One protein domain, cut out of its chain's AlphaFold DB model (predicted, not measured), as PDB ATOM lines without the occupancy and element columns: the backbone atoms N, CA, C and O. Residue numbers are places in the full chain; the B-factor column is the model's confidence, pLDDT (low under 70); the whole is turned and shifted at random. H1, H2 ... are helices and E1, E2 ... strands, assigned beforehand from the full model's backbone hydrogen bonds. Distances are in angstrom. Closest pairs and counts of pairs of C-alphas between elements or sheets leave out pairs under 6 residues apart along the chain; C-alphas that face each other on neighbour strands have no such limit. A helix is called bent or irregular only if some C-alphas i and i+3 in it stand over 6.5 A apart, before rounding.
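Overview. This is residues 43 to 67 and 79 to 187 of the 187 residues of an uncharacterized protein of Aquimarina sp. BL5 (UniProt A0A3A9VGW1). A long, twisted sheet of four strands is covered on one face by H2 and H3 and crossed on the other by H1, with the long strands E2 and E4 running along the longest axis. The sheet curls round H3. The printed part has 134 residues, in the order E1 H1 H2 E2 H3 E3 E4; the sheet's order is E1 E2 E4 E3, antiparallel throughout, and the class is mixed. It is compact, with a radius of gyration of the C-alphas of 15.6 A, yet elongated, spanning 50 by 31 by 27 A.

Along the chain. E1, residues 43 to 46, begins at C-alpha (239.789, 202.102, 201.963). H1 is residues 51 to 65, 21.3 A long, and H2 86 to 97, 15.7 A. E2, 115 to 126, spans 33.8 A. H3, 135 to 151, spans 25.9 A and is irregular: C-alphas 136 and 139 are 7.4 A apart. E3, 156 to 164, bends by 64 degrees at residue 159. E4, 173 to 186, spans 40.1 A and ends at C-alpha (234.330, 182.428, 200.245).

Arrangement. N 45 and O 117 of E1 and E2 are 2.9 A apart, N 118 and O 181 of E2 and E4 2.8 A, and N 161 and O 182 of the hairpin E3 and E4 2.9 A, within hydrogen-bond range. H1 runs across the strands, height over the sheet 9.2 A; H2 runs along E3, closest C-alphas Ala 89 and Ala 164, 4.9 A. E2, H3, E3 form a split strand-helix-strand unit, two same-way strands with E4 between them, its crossover right-handed. Every O i to N i+4 pair is within range in H1 and H2, 10 of 13 in H3.

Size, cuts and confidence. Residues 68 to 78 are not printed; the C-alphas of 67 and 79 are 25.4 A apart. The link H2 to E2 is long. Residues 67 and 99 have pLDDT under 70.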
ATOM      1  N   THR A  43     238.802 202.623 201.017       87.81
ATOM      2  CA  THR A  43     239.789 202.102 201.963       87.81
ATOM      3  C   THR A  43     239.511 200.622 202.162       87.81
ATOM      4  O   THR A  43     238.392 200.260 202.514       87.81
ATOM      5  N   VAL A  44     240.522 199.781 201.928       91.88
ATOM      6  CA  VAL A  44     240.445 198.333 202.166       91.88
ATOM      7  C   VAL A  44     241.315 197.973 203.359       91.88
ATOM      8  O   VAL A  44     242.499 198.314 203.395       91.88
ATOM      9  N   LYS A  45     240.735 197.266 204.327       95.50
ATOM     10  CA  LYS A  45     241.415 196.818 205.545       95.50
ATOM     11  C   LYS A  45     241.181 195.324 205.750       95.50
ATOM     12  O   LYS A  45     240.048 194.864 205.684       95.50
ATOM     13  N   ASP A  46     242.244 194.568 206.011       94.94
ATOM     14  CA  ASP A  46     242.122 193.182 206.475       94.94
ATOM     15  C   ASP A  46     241.687 193.182 207.944       94.94
ATOM     16  O   ASP A  46     242.353 193.785 208.790       94.94
ATOM     17  N   VAL A  47     240.563 192.525 208.227       96.00
ATOM     18  CA  VAL A  47     239.970 192.420 209.568       96.00
ATOM     19  C   VAL A  47     239.773 190.967 210.006       96.00
ATOM     20  O   VAL A  47     239.124 190.694 211.010       96.00
ATOM     21  N   SER A  48     240.387 190.016 209.295       94.56
ATOM     22  CA  SER A  48     240.201 188.568 209.485       94.56
ATOM     23  C   SER A  48     240.461 188.077 210.915       94.56
ATOM     24  O   SER A  48     239.893 187.076 211.340       94.56
ATOM     25  N   ASN A  49     241.328 188.773 211.658       91.31
ATOM     26  CA  ASN A  49     241.751 188.397 213.010       91.31
ATOM     27  C   ASN A  49     241.179 189.311 214.109       91.31
ATOM     28  O   ASN A  49     241.605 189.218 215.261       91.31
ATOM     29  N   GLU A  50     240.263 190.224 213.776       94.31
ATOM     30  CA  GLU A  50     239.650 191.119 214.762       94.31
ATOM     31  C   GLU A  50     238.529 190.393 215.515       94.31
ATOM     32  O   GLU A  50     237.685 189.731 214.912       94.31
ATOM     33  N   GLN A  51     238.500 190.520 216.846       93.44
ATOM     34  CA  GLN A  51     237.517 189.824 217.685       93.44
ATOM     35  C   GLN A  51     236.073 190.180 217.298       93.44
ATOM     36  O   GLN A  51     235.225 189.295 217.224       93.44
ATOM     37  N   GLU A  52     235.812 191.455 217.013       93.56
ATOM     38  CA  GLU A  52     234.501 191.953 216.576       93.56
ATOM     39  C   GLU A  52     234.067 191.314 215.249       93.56
ATOM     40  O   GLU A  52     232.905 190.962 215.075       93.56
ATOM     41  N   THR A  53     235.016 191.071 214.339       93.56
ATOM     42  CA  THR A  53     234.747 190.406 213.057       93.56
ATOM     43  C   THR A  53     234.382 188.936 213.257       93.56
ATOM     44  O   THR A  53     233.469 188.431 212.609       93.56
ATOM     45  N   LEU A  54     235.047 188.237 214.178       92.50
ATOM     46  CA  LEU A  54     234.704 186.847 214.490       92.50
ATOM     47  C   LEU A  54     233.317 186.735 215.142       92.50
ATOM     48  O   LEU A  54     232.548 185.854 214.771       92.50
ATOM     49  N   GLN A  55     232.973 187.655 216.046       94.38
ATOM     50  CA  GLN A  55     231.641 187.721 216.661       94.38
ATOM     51  C   GLN A  55     230.552 188.006 215.622       94.38
ATOM     52  O   GLN A  55     229.532 187.322 215.589       94.38
ATOM     53  N   LEU A  56     230.799 188.956 214.717       93.69
ATOM     54  CA  LEU A  56     229.887 189.258 213.618       93.69
ATOM     55  C   LEU A  56     229.648 188.032 212.723       93.69
ATOM     56  O   LEU A  56     228.518 187.794 212.301       93.69
ATOM     57  N   LEU A  57     230.685 187.236 212.443       92.69
ATOM     58  CA  LEU A  57     230.527 186.009 211.661       92.69
ATOM     59  C   LEU A  57     229.590 185.013 212.345       92.69
ATOM     60  O   LEU A  57     228.707 184.470 211.684       92.69
ATOM     61  N   GLU A  58     229.769 184.794 213.648       91.88
ATOM     62  CA  GLU A  58     228.914 183.903 214.439       91.88
ATOM     63  C   GLU A  58     227.450 184.368 214.399       91.88
ATOM     64  O   GLU A  58     226.553 183.562 214.144       91.88
ATOM     65  N   GLU A  59     227.197 185.672 214.551       91.12
ATOM     66  CA  GLU A  59     225.847 186.240 214.459       91.12
ATOM     67  C   GLU A  59     225.215 186.050 213.074       91.12
ATOM     68  O   GLU A  59     224.029 185.726 212.961       91.12
ATOM     69  N   LEU A  60     225.988 186.263 212.006       88.12
ATOM     70  CA  LEU A  60     225.518 186.107 210.629       88.12
ATOM     71  C   LEU A  60     225.228 184.638 210.296       88.12
ATOM     72  O   LEU A  60     224.209 184.343 209.667       88.12
ATOM     73  N   GLN A  61     226.080 183.718 210.756       87.75
ATOM     74  CA  GLN A  61     225.865 182.279 210.615       87.75
ATOM     75  C   GLN A  61     224.617 181.828 211.376       87.75
ATOM     76  O   GLN A  61     223.781 181.132 210.804       87.75
ATOM     77  N   GLN A  62     224.439 182.285 212.617       87.12
ATOM     78  CA  GLN A  62     223.261 181.952 213.412       87.12
ATOM     79  C   GLN A  62     221.967 182.457 212.755       87.12
ATOM     80  O   GLN A  62     221.009 181.699 212.618       87.12
ATOM     81  N   LYS A  63     221.946 183.706 212.263       81.31
ATOM     82  CA  LYS A  63     220.793 184.256 211.524       81.31
ATOM     83  C   LYS A  63     220.449 183.415 210.291       81.31
ATOM     84  O   LYS A  63     219.271 183.181 210.018       81.31
ATOM     85  N   GLN A  64     221.462 182.938 209.565       80.19
ATOM     86  CA  GLN A  64     221.262 182.060 208.414       80.19
ATOM     87  C   GLN A  64     220.704 180.685 208.819       80.19
ATOM     88  O   GLN A  64     219.788 180.190 208.157       80.19
ATOM     89  N   GLU A  65     221.232 180.068 209.879       80.31
ATOM     90  CA  GLU A  65     220.789 178.758 210.381       80.31
ATOM     91  C   GLU A  65     219.356 178.787 210.918       80.31
ATOM     92  O   GLU A  65     218.564 177.890 210.619       80.31
ATOM     93  N   ASP A  66     218.992 179.853 211.630       75.50
ATOM     94  CA  ASP A  66     217.651 180.046 212.184       75.50
ATOM     95  C   ASP A  66     216.597 180.326 211.094       75.50
ATOM     96  O   ASP A  66     215.408 180.480 211.386       75.50
ATOM     97  N   GLY A  67     217.008 180.423 209.821       61.44
ATOM     98  CA  GLY A  67     216.130 180.801 208.716       61.44
ATOM     99  C   GLY A  67     215.557 182.208 208.883       61.44
ATOM    100  O   GLY A  67     214.615 182.581 208.175       61.44
ATOM    101  N   ASN A  79     213.490 203.783 200.727       91.56
ATOM    102  CA  ASN A  79     212.404 204.722 200.965       91.56
ATOM    103  C   ASN A  79     212.703 206.065 200.274       91.56
ATOM    104  O   ASN A  79     213.811 206.589 200.372       91.56
ATOM    105  N   SER A  80     211.713 206.615 199.571       91.31
ATOM    106  CA  SER A  80     211.800 207.936 198.940       91.31
ATOM    107  C   SER A  80     211.526 209.081 199.924       91.31
ATOM    108  O   SER A  80     211.653 210.239 199.563       91.31
ATOM    109  N   ASP A  81     211.105 208.775 201.145       92.94
ATOM    110  CA  ASP A  81     210.711 209.765 202.141       92.94
ATOM    111  C   ASP A  81     211.239 209.327 203.509       92.94
ATOM    112  O   ASP A  81     210.555 208.654 204.292       92.94
ATOM    113  N   ILE A  82     212.534 209.570 203.733       93.25
ATOM    114  CA  ILE A  82     213.201 209.219 204.983       93.25
ATOM    115  C   ILE A  82     213.934 210.408 205.587       93.25
ATOM    116  O   ILE A  82     214.745 211.062 204.929       93.25
ATOM    117  N   GLY A  83     213.693 210.620 206.879       92.06
ATOM    118  CA  GLY A  83     214.397 211.626 207.652       92.06
ATOM    119  C   GLY A  83     215.903 211.379 207.638       92.06
ATOM    120  O   GLY A  83     216.383 210.243 207.723       92.06
ATOM    121  N   CYS A  84     216.668 212.462 207.540       90.00
ATOM    122  CA  CYS A  84     218.115 212.369 207.612       90.00
ATOM    123  C   CYS A  84     218.573 211.907 209.010       90.00
ATOM    124  O   CYS A  84     218.003 212.304 210.027       90.00
ATOM    125  N   GLY A  85     219.624 211.089 209.076       92.12
ATOM    126  CA  GLY A  85     220.217 210.649 210.338       92.12
ATOM    127  C   GLY A  85     220.290 209.133 210.448       92.12
ATOM    128  O   GLY A  85     220.492 208.425 209.462       92.12
ATOM    129  N   SER A  86     220.086 208.631 211.666       93.00
ATOM    130  CA  SER A  86     220.095 207.194 211.959       93.00
ATOM    131  C   SER A  86     219.084 206.411 211.134       93.00
ATOM    132  O   SER A  86     219.380 205.291 210.743       93.00
ATOM    133  N   ASP A  87     217.920 206.988 210.843       91.94
ATOM    134  CA  ASP A  87     216.862 206.286 210.115       91.94
ATOM    135  C   ASP A  87     217.316 205.982 208.686       91.94
ATOM    136  O   ASP A  87     217.238 204.845 208.229       91.94
ATOM    137  N   ALA A  88     217.895 206.973 208.011       93.69
ATOM    138  CA  ALA A  88     218.459 206.799 206.684       93.69
ATOM    139  C   ALA A  88     219.704 205.891 206.662       93.69
ATOM    140  O   ALA A  88     219.910 205.186 205.679       93.69
ATOM    141  N   ALA A  89     220.521 205.877 207.721       95.50
ATOM    142  CA  ALA A  89     221.615 204.909 207.854       95.50
ATOM    143  C   ALA A  89     221.084 203.470 207.988       95.50
ATOM    144  O   ALA A  89     221.448 202.603 207.195       95.50
ATOM    145  N   LEU A  90     220.146 203.243 208.912       93.75
ATOM    146  CA  LEU A  90     219.498 201.946 209.124       93.75
ATOM    147  C   LEU A  90     218.798 201.447 207.862       93.75
ATOM    148  O   LEU A  90     218.834 200.263 207.563       93.75
ATOM    149  N   GLU A  91     218.193 202.343 207.093       93.06
ATOM    150  CA  GLU A  91     217.543 202.013 205.830       93.06
ATOM    151  C   GLU A  91     218.530 201.469 204.782       93.06
ATOM    152  O   GLU A  91     218.232 200.486 204.093       93.06
ATOM    153  N   ILE A  92     219.723 202.068 204.687       94.44
ATOM    154  CA  ILE A  92     220.812 201.589 203.822       94.44
ATOM    155  C   ILE A  92     221.315 200.232 204.314       94.44
ATOM    156  O   ILE A  92     221.473 199.305 203.514       94.44
ATOM    157  N   GLU A  93     221.549 200.100 205.619       94.38
ATOM    158  CA  GLU A  93     221.995 198.852 206.237       94.38
ATOM    159  C   GLU A  93     220.982 197.735 206.010       94.38
ATOM    160  O   GLU A  93     221.356 196.665 205.544       94.38
ATOM    161  N   GLU A  94     219.694 197.978 206.258       91.12
ATOM    162  CA  GLU A  94     218.628 197.016 206.000       91.12
ATOM    163  C   GLU A  94     218.562 196.652 204.514       91.12
ATOM    164  O   GLU A  94     218.403 195.480 204.191       91.12
ATOM    165  N   TYR A  95     218.720 197.605 203.591       91.69
ATOM    166  CA  TYR A  95     218.720 197.316 202.152       91.69
ATOM    167  C   TYR A  95     219.902 196.441 201.708       91.69
ATOM    168  O   TYR A  95     219.710 195.517 200.918       91.69
ATOM    169  N   VAL A  96     221.114 196.695 202.213       92.00
ATOM    170  CA  VAL A  96     222.303 195.898 201.863       92.00
ATOM    171  C   VAL A  96     222.300 194.544 202.577       92.00
ATOM    172  O   VAL A  96     222.602 193.519 201.962       92.00
ATOM    173  N   ASN A  97     221.984 194.541 203.872       89.38
ATOM    174  CA  ASN A  97     222.086 193.375 204.752       89.38
ATOM    175  C   ASN A  97     220.869 192.449 204.626       89.38
ATOM    176  O   ASN A  97     220.927 191.297 205.068       89.38
ATOM    177  N   ALA A  98     219.758 192.917 204.045       76.50
ATOM    178  CA  ALA A  98     218.637 192.056 203.697       76.50
ATOM    179  C   ALA A  98     219.014 191.124 202.543       76.50
ATOM    180  O   ALA A  98     219.317 191.546 201.422       76.50
ATOM    181  N   SER A  99     218.915 189.824 202.810       66.31
ATOM    182  CA  SER A  99     219.109 188.782 201.806       66.31
ATOM    183  C   SER A  99     218.217 189.013 200.583       66.31
ATOM    184  O   SER A  99     216.992 188.908 200.659       66.31
ATOM    185  N   GLY A 100     218.847 189.267 199.434       73.12
ATOM    186  CA  GLY A 100     218.194 189.277 198.123       73.12
ATOM    187  C   GLY A 100     217.896 190.650 197.520       73.12
ATOM    188  O   GLY A 100     217.470 190.684 196.367       73.12
ATOM    189  N   CYS A 101     218.153 191.760 198.220       87.06
ATOM    190  CA  CYS A 101     217.966 193.089 197.625       87.06
ATOM    191  C   CYS A 101     219.113 193.523 196.715       87.06
ATOM    192  O   CYS A 101     218.861 194.127 195.675       87.06
ATOM    193  N   ILE A 102     220.342 193.109 197.023       88.62
ATOM    194  CA  ILE A 102     221.475 193.210 196.102       88.62
ATOM    195  C   ILE A 102     221.919 191.796 195.731       88.62
ATOM    196  O   ILE A 102     222.277 190.994 196.592       88.62
ATOM    197  N   SER A 103     221.886 191.470 194.438       86.62
ATOM    198  CA  SER A 103     222.262 190.140 193.948       86.62
ATOM    199  C   SER A 103     223.761 190.016 193.687       86.62
ATOM    200  O   SER A 103     224.346 190.786 192.927       86.62
ATOM    201  N   TYR A 104     224.373 188.976 194.250       85.75
ATOM    202  CA  TYR A 104     225.770 188.622 194.022       85.75
ATOM    203  C   TYR A 104     225.997 187.102 194.067       85.75
ATOM    204  O   TYR A 104     225.234 186.394 194.723       85.75
ATOM    205  N   PRO A 105     227.037 186.558 193.396       84.56
ATOM    206  CA  PRO A 105     227.418 185.162 193.570       84.56
ATOM    207  C   PRO A 105     227.892 184.923 195.003       84.56
ATOM    208  O   PRO A 105     228.933 185.444 195.408       84.56
ATOM    209  N   VAL A 106     227.131 184.122 195.745       88.50
ATOM    210  CA  VAL A 106     227.457 183.751 197.122       88.50
ATOM    211  C   VAL A 106     228.463 182.599 197.120       88.50
ATOM    212  O   VAL A 106     228.283 181.603 196.414       88.50
ATOM    213  N   GLY A 107     229.547 182.758 197.874       90.56
ATOM    214  CA  GLY A 107     230.545 181.722 198.129       90.56
ATOM    215  C   GLY A 107     230.338 181.020 199.465       90.56
ATOM    216  O   GLY A 107     229.632 181.510 200.344       90.56
ATOM    217  N   ILE A 108     231.004 179.882 199.636       92.31
ATOM    218  CA  ILE A 108     231.059 179.174 200.925       92.31
ATOM    219  C   ILE A 108     232.256 179.708 201.716       92.31
ATOM    220  O   ILE A 108     233.344 179.778 201.139       92.31
ATOM    221  N   ILE A 109     232.070 180.058 202.999       92.75
ATOM    222  CA  ILE A 109     233.150 180.512 203.898       92.75
ATOM    223  C   ILE A 109     234.379 179.608 203.759       92.75
ATOM    224  O   ILE A 109     234.276 178.378 203.761       92.75
ATOM    225  N   ILE A 110     235.550 180.237 203.680       89.44
ATOM    226  CA  ILE A 110     236.846 179.557 203.711       89.44
ATOM    227  C   ILE A 110     237.444 179.524 205.116       89.44
ATOM    228  O   ILE A 110     237.198 180.406 205.933       89.44
ATOM    229  N   PHE A 111     238.257 178.495 205.371       86.81
ATOM    230  CA  PHE A 111     239.059 178.370 206.585       86.81
ATOM    231  C   PHE A 111     240.555 178.318 206.222       86.81
ATOM    232  O   PHE A 111     240.924 177.500 205.369       86.81
ATOM    233  N   PRO A 112     241.428 179.133 206.852       90.81
ATOM    234  CA  PRO A 112     241.129 180.118 207.904       90.81
ATOM    235  C   PRO A 112     240.185 181.233 207.428       90.81
ATOM    236  O   PRO A 112     240.114 181.495 206.230       90.81
ATOM    237  N   ILE A 113     239.437 181.827 208.369       93.38
ATOM    238  CA  ILE A 113     238.484 182.904 208.071       93.38
ATOM    239  C   ILE A 113     239.250 184.054 207.433       93.38
ATOM    240  O   ILE A 113     240.290 184.473 207.941       93.38
ATOM    241  N   GLU A 114     238.709 184.562 206.335       96.25
ATOM    242  CA  GLU A 114     239.208 185.762 205.691       96.25
ATOM    243  C   GLU A 114     238.090 186.795 205.595       96.25
ATOM    244  O   GLU A 114     237.002 186.499 205.092       96.25
ATOM    245  N   ALA A 115     238.368 188.010 206.057       96.69
ATOM    246  CA  ALA A 115     237.426 189.114 206.042       96.69
ATOM    247  C   ALA A 115     238.117 190.435 205.697       96.69
ATOM    248  O   ALA A 115     239.233 190.721 206.139       96.69
ATOM    249  N   GLN A 116     237.434 191.253 204.905       96.94
ATOM    250  CA  GLN A 116     237.913 192.559 204.469       96.94
ATOM    251  C   GLN A 116     236.854 193.622 204.737       96.94
ATOM    252  O   GLN A 116     235.675 193.410 204.463       96.94
ATOM    253  N   GLN A 117     237.283 194.769 205.250       97.38
ATOM    254  CA  GLN A 117     236.469 195.970 205.341       97.38
ATOM    255  C   GLN A 117     236.716 196.861 204.132       97.38
ATOM    256  O   GLN A 117     237.868 197.146 203.807       97.38
ATOM    257  N   PHE A 118     235.635 197.316 203.508       96.75
ATOM    258  CA  PHE A 118     235.651 198.297 202.434       96.75
ATOM    259  C   PHE A 118     234.848 199.520 202.860       96.75
ATOM    260  O   PHE A 118     233.649 199.412 203.097       96.75
ATOM    261  N   THR A 119     235.478 200.684 202.933       96.69
ATOM    262  CA  THR A 119     234.779 201.950 203.193       96.69
ATOM    263  C   THR A 119     234.544 202.667 201.876       96.69
ATOM    264  O   THR A 119     235.514 202.940 201.178       96.69
ATOM    265  N   TYR A 120     233.289 202.970 201.546       95.62
ATOM    266  CA  TYR A 120     232.908 203.751 200.368       95.62
ATOM    267  C   TYR A 120     232.207 205.036 200.790       95.62
ATOM    268  O   TYR A 120     231.281 204.991 201.598       95.62
ATOM    269  N   ASP A 121     232.591 206.153 200.181       94.31
ATOM    270  CA  ASP A 121     231.817 207.389 200.264       94.31
ATOM    271  C   ASP A 121     230.604 207.333 199.326       94.31
ATOM    272  O   ASP A 121     230.684 206.810 198.210       94.31
ATOM    273  N   TYR A 122     229.496 207.935 199.748       93.19
ATOM    274  CA  TYR A 122     228.309 208.154 198.930       93.19
ATOM    275  C   TYR A 122     227.764 209.565 199.148       93.19
ATOM    276  O   TYR A 122     227.921 210.168 200.210       93.19
ATOM    277  N   SER A 123     227.143 210.114 198.108       92.88
ATOM    278  CA  SER A 123     226.538 211.449 198.155       92.88
ATOM    279  C   SER A 123     225.022 211.343 198.172       92.88
ATOM    280  O   SER A 123     224.451 210.509 197.469       92.88
ATOM    281  N   TYR A 124     224.378 212.216 198.940       93.75
ATOM    282  CA  TYR A 124     222.924 212.329 199.016       93.75
ATOM    283  C   TYR A 124     222.511 213.795 199.156       93.75
ATOM    284  O   TYR A 124     223.295 214.651 199.573       93.75
ATOM    285  N   TYR A 125     221.270 214.086 198.784       95.50
ATOM    286  CA  TYR A 125     220.674 215.413 198.865       95.50
ATOM    287  C   TYR A 125     219.515 215.392 199.854       95.50
ATOM    288  O   TYR A 125     218.673 214.499 199.773       95.50
ATOM    289  N   ILE A 126     219.486 216.375 200.753       95.88
ATOM    290  CA  ILE A 126     218.366 216.630 201.661       95.88
ATOM    291  C   ILE A 126     217.518 217.755 201.070       95.88
ATOM    292  O   ILE A 126     218.049 218.830 200.758       95.88
ATOM    293  N   ASP A 127     216.227 217.501 200.895       91.88
ATOM    294  CA  ASP A 127     215.300 218.390 200.201       91.88
ATOM    295  C   ASP A 127     214.688 219.493 201.088       91.88
ATOM    296  O   ASP A 127     215.231 219.891 202.122       91.88
ATOM    297  N   GLY A 128     213.627 220.130 200.586       90.06
ATOM    298  CA  GLY A 128     213.027 221.312 201.202       90.06
ATOM    299  C   GLY A 128     212.271 221.010 202.497       90.06
ATOM    300  O   GLY A 128     212.196 221.881 203.369       90.06
ATOM    301  N   ASP A 129     211.739 219.802 202.630       90.06
ATOM    302  CA  ASP A 129     211.050 219.261 203.799       90.06
ATOM    303  C   ASP A 129     211.986 218.546 204.780       90.06
ATOM    304  O   ASP A 129     211.611 218.372 205.937       90.06
ATOM    305  N   SER A 130     213.269 218.420 204.429       89.31
ATOM    306  CA  SER A 130     214.357 217.852 205.249       89.31
ATOM    307  C   SER A 130     214.430 216.325 205.210       89.31
ATOM    308  O   SER A 130     215.039 215.713 206.094       89.31
ATOM    309  N   ASP A 131     213.878 215.736 204.154       93.62
ATOM    310  CA  ASP A 131     213.892 214.306 203.906       93.62
ATOM    311  C   ASP A 131     214.874 213.966 202.776       93.62
ATOM    312  O   ASP A 131     215.457 214.824 202.094       93.62
ATOM    313  N   ILE A 132     215.151 212.674 202.641       95.00
ATOM    314  CA  ILE A 132     216.004 212.118 201.600       95.00
ATOM    315  C   ILE A 132     215.157 211.177 200.755       95.00
ATOM    316  O   ILE A 132     214.594 210.203 201.252       95.00
ATOM    317  N   ASN A 133     215.179 211.401 199.445       94.56
ATOM    318  CA  ASN A 133     214.718 210.416 198.477       94.56
ATOM    319  C   ASN A 133     215.830 209.372 198.294       94.56
ATOM    320  O   ASN A 133     216.748 209.568 197.502       94.56
ATOM    321  N   MET A 134     215.848 208.315 199.110       93.62
ATOM    322  CA  MET A 134     216.966 207.360 199.123       93.62
ATOM    323  C   MET A 134     216.895 206.347 197.967       93.62
ATOM    324  O   MET A 134     217.919 205.825 197.522       93.62
ATOM    325  N   ASP A 135     215.701 206.108 197.429       93.62
ATOM    326  CA  ASP A 135     215.444 205.270 196.250       93.62
ATOM    327  C   ASP A 135     216.264 205.684 195.023       93.62
ATOM    328  O   ASP A 135     216.852 204.828 194.357       93.62
ATOM    329  N   ILE A 136     216.405 206.987 194.767       93.81
ATOM    330  CA  ILE A 136     217.206 207.485 193.642       93.81
ATOM    331  C   ILE A 136     218.705 207.198 193.798       93.81
ATOM    332  O   ILE A 136     219.430 207.258 192.809       93.81
ATOM    333  N   TYR A 137     219.176 206.858 195.002       93.12
ATOM    334  CA  TYR A 137     220.576 206.546 195.298       93.12
ATOM    335  C   TYR A 137     220.861 205.046 195.407       93.12
ATOM    336  O   TYR A 137     222.018 204.666 195.582       93.12
ATOM    337  N   GLN A 138     219.851 204.187 195.236       92.31
ATOM    338  CA  GLN A 138     219.985 202.731 195.330       92.31
ATOM    339  C   GLN A 138     221.144 202.173 194.488       92.31
ATOM    340  O   GLN A 138     221.914 201.325 194.946       92.31
ATOM    341  N   PHE A 139     221.315 202.710 193.278       91.44
ATOM    342  CA  PHE A 139     222.367 202.303 192.349       91.44
ATOM    343  C   PHE A 139     223.785 202.458 192.928       91.44
ATOM    344  O   PHE A 139     224.690 201.743 192.500       91.44
ATOM    345  N   GLN A 140     224.002 203.377 193.880       94.00
ATOM    346  CA  GLN A 140     225.313 203.583 194.503       94.00
ATOM    347  C   GLN A 140     225.717 202.346 195.312       94.00
ATOM    348  O   GLN A 140     226.821 201.831 195.140       94.00
ATOM    349  N   PHE A 141     224.804 201.808 196.123       94.38
ATOM    350  CA  PHE A 141     225.074 200.639 196.962       94.38
ATOM    351  C   PHE A 141     225.209 199.359 196.132       94.38
ATOM    352  O   PHE A 141     226.093 198.544 196.392       94.38
ATOM    353  N   GLU A 142     224.405 199.211 195.075       93.31
ATOM    354  CA  GLU A 142     224.578 198.129 194.098       93.31
ATOM    355  C   GLU A 142     225.961 198.197 193.427       93.31
ATOM    356  O   GLU A 142     226.642 197.177 193.289       93.31
ATOM    357  N   ALA A 143     226.410 199.402 193.056       93.88
ATOM    358  CA  ALA A 143     227.728 199.617 192.470       93.88
ATOM    359  C   ALA A 143     228.868 199.313 193.456       93.88
ATOM    360  O   ALA A 143     229.863 198.719 193.037       93.88
ATOM    361  N   HIS A 144     228.726 199.647 194.746       95.31
ATOM    362  CA  HIS A 144     229.708 199.287 195.778       95.31
ATOM    363  C   HIS A 144     229.883 197.770 195.868       95.31
ATOM    364  O   HIS A 144     230.999 197.267 195.754       95.31
ATOM    365  N   ILE A 145     228.782 197.021 195.994       95.12
ATOM    366  CA  ILE A 145     228.837 195.554 196.065       95.12
ATOM    367  C   ILE A 145     229.425 194.963 194.778       95.12
ATOM    368  O   ILE A 145     230.269 194.067 194.840       95.12
ATOM    369  N   ALA A 146     229.040 195.481 193.609       94.25
ATOM    370  CA  ALA A 146     229.604 195.045 192.333       94.25
ATOM    371  C   ALA A 146     231.115 195.314 192.236       94.25
ATOM    372  O   ALA A 146     231.859 194.517 191.658       94.25
ATOM    373  N   ASP A 147     231.591 196.420 192.801       95.12
ATOM    374  CA  ASP A 147     233.010 196.735 192.846       95.12
ATOM    375  C   ASP A 147     233.776 195.812 193.804       95.12
ATOM    376  O   ASP A 147     234.758 195.194 193.380       95.12
ATOM    377  N   ILE A 148     233.269 195.602 195.024       95.50
ATOM    378  CA  ILE A 148     233.801 194.629 195.994       95.50
ATOM    379  C   ILE A 148     233.975 193.261 195.327       95.50
ATOM    380  O   ILE A 148     235.059 192.676 195.367       95.50
ATOM    381  N   GLN A 149     232.947 192.768 194.626       94.69
ATOM    382  CA  GLN A 149     233.015 191.498 193.896       94.69
ATOM    383  C   GLN A 149     234.150 191.429 192.877       94.69
ATOM    384  O   GLN A 149     234.661 190.341 192.615       94.69
ATOM    385  N   ARG A 150     234.492 192.542 192.215       94.00
ATOM    386  CA  ARG A 150     235.608 192.579 191.261       94.00
ATOM    387  C   ARG A 150     236.939 192.539 191.993       94.00
ATOM    388  O   ARG A 150     237.831 191.828 191.533       94.00
ATOM    389  N   GLN A 151     237.054 193.269 193.100       94.19
ATOM    390  CA  GLN A 151     238.290 193.386 193.869       94.19
ATOM    391  C   GLN A 151     238.692 192.073 194.548       94.19
ATOM    392  O   GLN A 151     239.870 191.730 194.559       94.19
ATOM    393  N   ILE A 152     237.728 191.295 195.050       94.44
ATOM    394  CA  ILE A 152     238.023 190.054 195.788       94.44
ATOM    395  C   ILE A 152     238.297 188.834 194.892       94.44
ATOM    396  O   ILE A 152     238.595 187.752 195.400       94.44
ATOM    397  N   ARG A 153     238.194 188.953 193.559       93.50
ATOM    398  CA  ARG A 153     238.397 187.805 192.653       93.50
ATOM    399  C   ARG A 153     239.795 187.195 192.840       93.50
ATOM    400  O   ARG A 153     240.769 187.935 192.952       93.50
ATOM    401  N   PRO A 154     239.931 185.853 192.810       93.81
ATOM    402  CA  PRO A 154     238.936 184.857 192.391       93.81
ATOM    403  C   PRO A 154     237.961 184.399 193.489       93.81
ATOM    404  O   PRO A 154     237.156 183.508 193.229       93.81
ATOM    405  N   LYS A 155     238.026 184.976 194.694       95.75
ATOM    406  CA  LYS A 155     237.114 184.655 195.796       95.75
ATOM    407  C   LYS A 155     235.722 185.231 195.532       95.75
ATOM    408  O   LYS A 155     235.510 186.015 194.603       95.75
ATOM    409  N   LYS A 156     234.766 184.820 196.356       94.81
ATOM    410  CA  LYS A 156     233.374 185.276 196.344       94.81
ATOM    411  C   LYS A 156     233.002 185.890 197.686       94.81
ATOM    412  O   LYS A 156     233.675 185.660 198.685       94.81
ATOM    413  N   ILE A 157     231.909 186.645 197.700       94.12
ATOM    414  CA  ILE A 157     231.301 187.142 198.935       94.12
ATOM    415  C   ILE A 157     230.557 185.968 199.566       94.12
ATOM    416  O   ILE A 157     229.687 185.391 198.919       94.12
ATOM    417  N   SER A 158     230.900 185.590 200.793       93.06
ATOM    418  CA  SER A 158     230.097 184.639 201.567       93.06
ATOM    419  C   SER A 158     229.052 185.372 202.400       93.06
ATOM    420  O   SER A 158     227.871 185.050 202.321       93.06
ATOM    421  N   PHE A 159     229.477 186.430 203.091       92.38
ATOM    422  CA  PHE A 159     228.599 187.343 203.812       92.38
ATOM    423  C   PHE A 159     229.035 188.787 203.592       92.38
ATOM    424  O   PHE A 159     230.225 189.063 203.410       92.38
ATOM    425  N   VAL A 160     228.071 189.697 203.657       93.12
ATOM    426  CA  VAL A 160     228.295 191.141 203.704       93.12
ATOM    427  C   VAL A 160     227.507 191.724 204.867       93.12
ATOM    428  O   VAL A 160     226.361 191.342 205.094       93.12
ATOM    429  N   ASN A 161     228.136 192.643 205.587       94.94
ATOM    430  CA  ASN A 161     227.484 193.486 206.573       94.94
ATOM    431  C   ASN A 161     227.878 194.940 206.316       94.94
ATOM    432  O   ASN A 161     229.056 195.282 206.420       94.94
ATOM    433  N   ALA A 162     226.906 195.774 205.978       95.56
ATOM    434  CA  ALA A 162     227.026 197.218 205.919       95.56
ATOM    435  C   ALA A 162     226.790 197.841 207.297       95.56
ATOM    436  O   ALA A 162     225.898 197.408 208.027       95.56
ATOM    437  N   ASP A 163     227.582 198.866 207.583       96.44
ATOM    438  CA  ASP A 163     227.439 199.844 208.660       96.44
ATOM    439  C   ASP A 163     227.477 201.223 207.990       96.44
ATOM    440  O   ASP A 163     228.479 201.585 207.356       96.44
ATOM    441  N   ALA A 164     226.349 201.927 207.993       96.25
ATOM    442  CA  ALA A 164     226.184 203.172 207.262       96.25
ATOM    443  C   ALA A 164     226.214 204.361 208.218       96.25
ATOM    444  O   ALA A 164     225.683 204.344 209.324       96.25
ATOM    445  N   SER A 165     226.786 205.462 207.752       95.25
ATOM    446  CA  SER A 165     226.730 206.737 208.460       95.25
ATOM    447  C   SER A 165     225.950 207.739 207.636       95.25
ATOM    448  O   SER A 165     226.121 207.816 206.425       95.25
ATOM    449  N   ASN A 166     225.082 208.503 208.293       93.25
ATOM    450  CA  ASN A 166     224.345 209.574 207.646       93.25
ATOM    451  C   ASN A 166     224.231 210.772 208.598       93.25
ATOM    452  O   ASN A 166     223.286 210.906 209.369       93.25
ATOM    453  N   ARG A 167     225.280 211.598 208.623       90.94
ATOM    454  CA  ARG A 167     225.500 212.645 209.634       90.94
ATOM    455  C   ARG A 167     224.812 213.976 209.351       90.94
ATOM    456  O   ARG A 167     224.858 214.840 210.222       90.94
ATOM    457  N   CYS A 168     224.190 214.152 208.182       90.12
ATOM    458  CA  CYS A 168     223.385 215.338 207.863       90.12
ATOM    459  C   CYS A 168     224.127 216.662 208.112       90.12
ATOM    460  O   CYS A 168     223.612 217.555 208.783       90.12
ATOM    461  N   PHE A 169     225.370 216.780 207.629       88.81
ATOM    462  CA  PHE A 169     226.231 217.941 207.896       88.81
ATOM    463  C   PHE A 169     225.578 219.277 207.527       88.81
ATOM    464  O   PHE A 169     225.793 220.284 208.201       88.81
ATOM    465  N   ASN A 170     224.789 219.270 206.458       88.06
ATOM    466  CA  ASN A 170     223.935 220.368 206.048       88.06
ATOM    467  C   ASN A 170     222.479 219.988 206.321       88.06
ATOM    468  O   ASN A 170     222.072 218.903 205.927       88.06
ATOM    469  N   GLU A 171     221.686 220.894 206.901       86.06
ATOM    470  CA  GLU A 171     220.241 220.681 207.122       86.06
ATOM    471  C   GLU A 171     219.454 220.558 205.808       86.06
ATOM    472  O   GLU A 171     218.390 219.950 205.777       86.06
ATOM    473  N   ARG A 172     219.972 221.150 204.724       91.06
ATOM    474  CA  ARG A 172     219.449 221.049 203.357       91.06
ATOM    475  C   ARG A 172     220.596 221.095 202.366       91.06
ATOM    476  O   ARG A 172     221.571 221.821 202.576       91.06
ATOM    477  N   GLY A 173     220.453 220.386 201.256       93.31
ATOM    478  CA  GLY A 173     221.450 220.362 200.196       93.31
ATOM    479  C   GLY A 173     222.273 219.078 200.149       93.31
ATOM    480  O   GLY A 173     221.944 218.062 200.762       93.31
ATOM    481  N   TRP A 174     223.360 219.139 199.381       94.25
ATOM    482  CA  TRP A 174     224.262 218.010 199.184       94.25
ATOM    483  C   TRP A 174     225.083 217.708 200.432       94.25
ATOM    484  O   TRP A 174     225.659 218.598 201.059       94.25
ATOM    485  N   ASN A 175     225.177 216.425 200.737       93.62
ATOM    486  CA  ASN A 175     225.988 215.860 201.795       93.62
ATOM    487  C   ASN A 175     226.769 214.661 201.247       93.62
ATOM    488  O   ASN A 175     226.383 214.046 200.250       93.62
ATOM    489  N   VAL A 176     227.873 214.340 201.915       93.12
ATOM    490  CA  VAL A 176     228.678 213.147 201.649       93.12
ATOM    491  C   VAL A 176     228.863 212.433 202.969       93.12
ATOM    492  O   VAL A 176     229.214 213.068 203.961       93.12
ATOM    493  N   ASP A 177     228.631 211.132 202.978       94.38
ATOM    494  CA  ASP A 177     228.993 210.285 204.103       94.38
ATOM    495  C   ASP A 177     229.488 208.929 203.597       94.38
ATOM    496  O   ASP A 177     229.787 208.803 202.411       94.38
ATOM    497  N   ASN A 178     229.637 207.933 204.470       95.12
ATOM    498  CA  ASN A 178     230.244 206.660 204.092       95.12
ATOM    499  C   ASN A 178     229.455 205.439 204.573       95.12
ATOM    500  O   ASN A 178     228.710 205.495 205.553       95.12
ATOM    501  N   VAL A 179     229.668 204.330 203.868       96.50
ATOM    502  CA  VAL A 179     229.252 202.986 204.271       96.50
ATOM    503  C   VAL A 179     230.494 202.116 204.397       96.50
ATOM    504  O   VAL A 179     231.327 202.067 203.487       96.50
ATOM    505  N   VAL A 180     230.608 201.413 205.518       97.44
ATOM    506  CA  VAL A 180     231.636 200.404 205.756       97.44
ATOM    507  C   VAL A 180     231.026 199.026 205.536       97.44
ATOM    508  O   VAL A 180     230.099 198.623 206.228       97.44
ATOM    509  N   TYR A 181     231.565 198.279 204.579       97.06
ATOM    510  CA  TYR A 181     231.182 196.898 204.313       97.06
ATOM    511  C   TYR A 181     232.211 195.960 204.926       97.06
ATOM    512  O   TYR A 181     233.349 195.923 204.465       97.06
ATOM    513  N   THR A 182     231.819 195.161 205.913       97.19
ATOM    514  CA  THR A 182     232.600 193.995 206.342       97.19
ATOM    515  C   THR A 182     232.191 192.796 205.492       97.19
ATOM    516  O   THR A 182     231.026 192.400 205.474       97.19
ATOM    517  N   VAL A 183     233.145 192.239 204.750       96.44
ATOM    518  CA  VAL A 183     232.927 191.198 203.743       96.44
ATOM    519  C   VAL A 183     233.701 189.952 204.137       96.44
ATOM    520  O   VAL A 183     234.930 189.968 204.164       96.44
ATOM    521  N   PHE A 184     232.988 188.856 204.383       95.94
ATOM    522  CA  PHE A 184     233.594 187.546 204.614       95.94
ATOM    523  C   PHE A 184     233.790 186.833 203.285       95.94
ATOM    524  O   PHE A 184     232.856 186.709 202.485       95.94
ATOM    525  N   LEU A 185     235.010 186.366 203.037       95.94
ATOM    526  CA  LEU A 185     235.381 185.767 201.764       95.94
ATOM    527  C   LEU A 185     235.021 184.278 201.725       95.94
ATOM    528  O   LEU A 185     235.062 183.563 202.725       95.94
ATOM    529  N   GLY A 186     234.673 183.813 200.529       94.88
ATOM    530  CA  GLY A 186     234.330 182.428 200.245       94.88
ATOM    531  C   GLY A 186     234.888 181.930 198.913       94.88
ATOM    532  O   GLY A 186     235.435 182.702 198.120       94.88
ATOM    533  N   ASN A 187     234.712 180.631 198.661       92.31
ATOM    534  CA  ASN A 187     235.037 179.961 197.390       92.31
ATOM    535  C   ASN A 187     233.811 179.796 196.479       92.31
ATOM    536  O   ASN A 187     232.676 179.657 196.987       92.31
TER     537      ASN A 187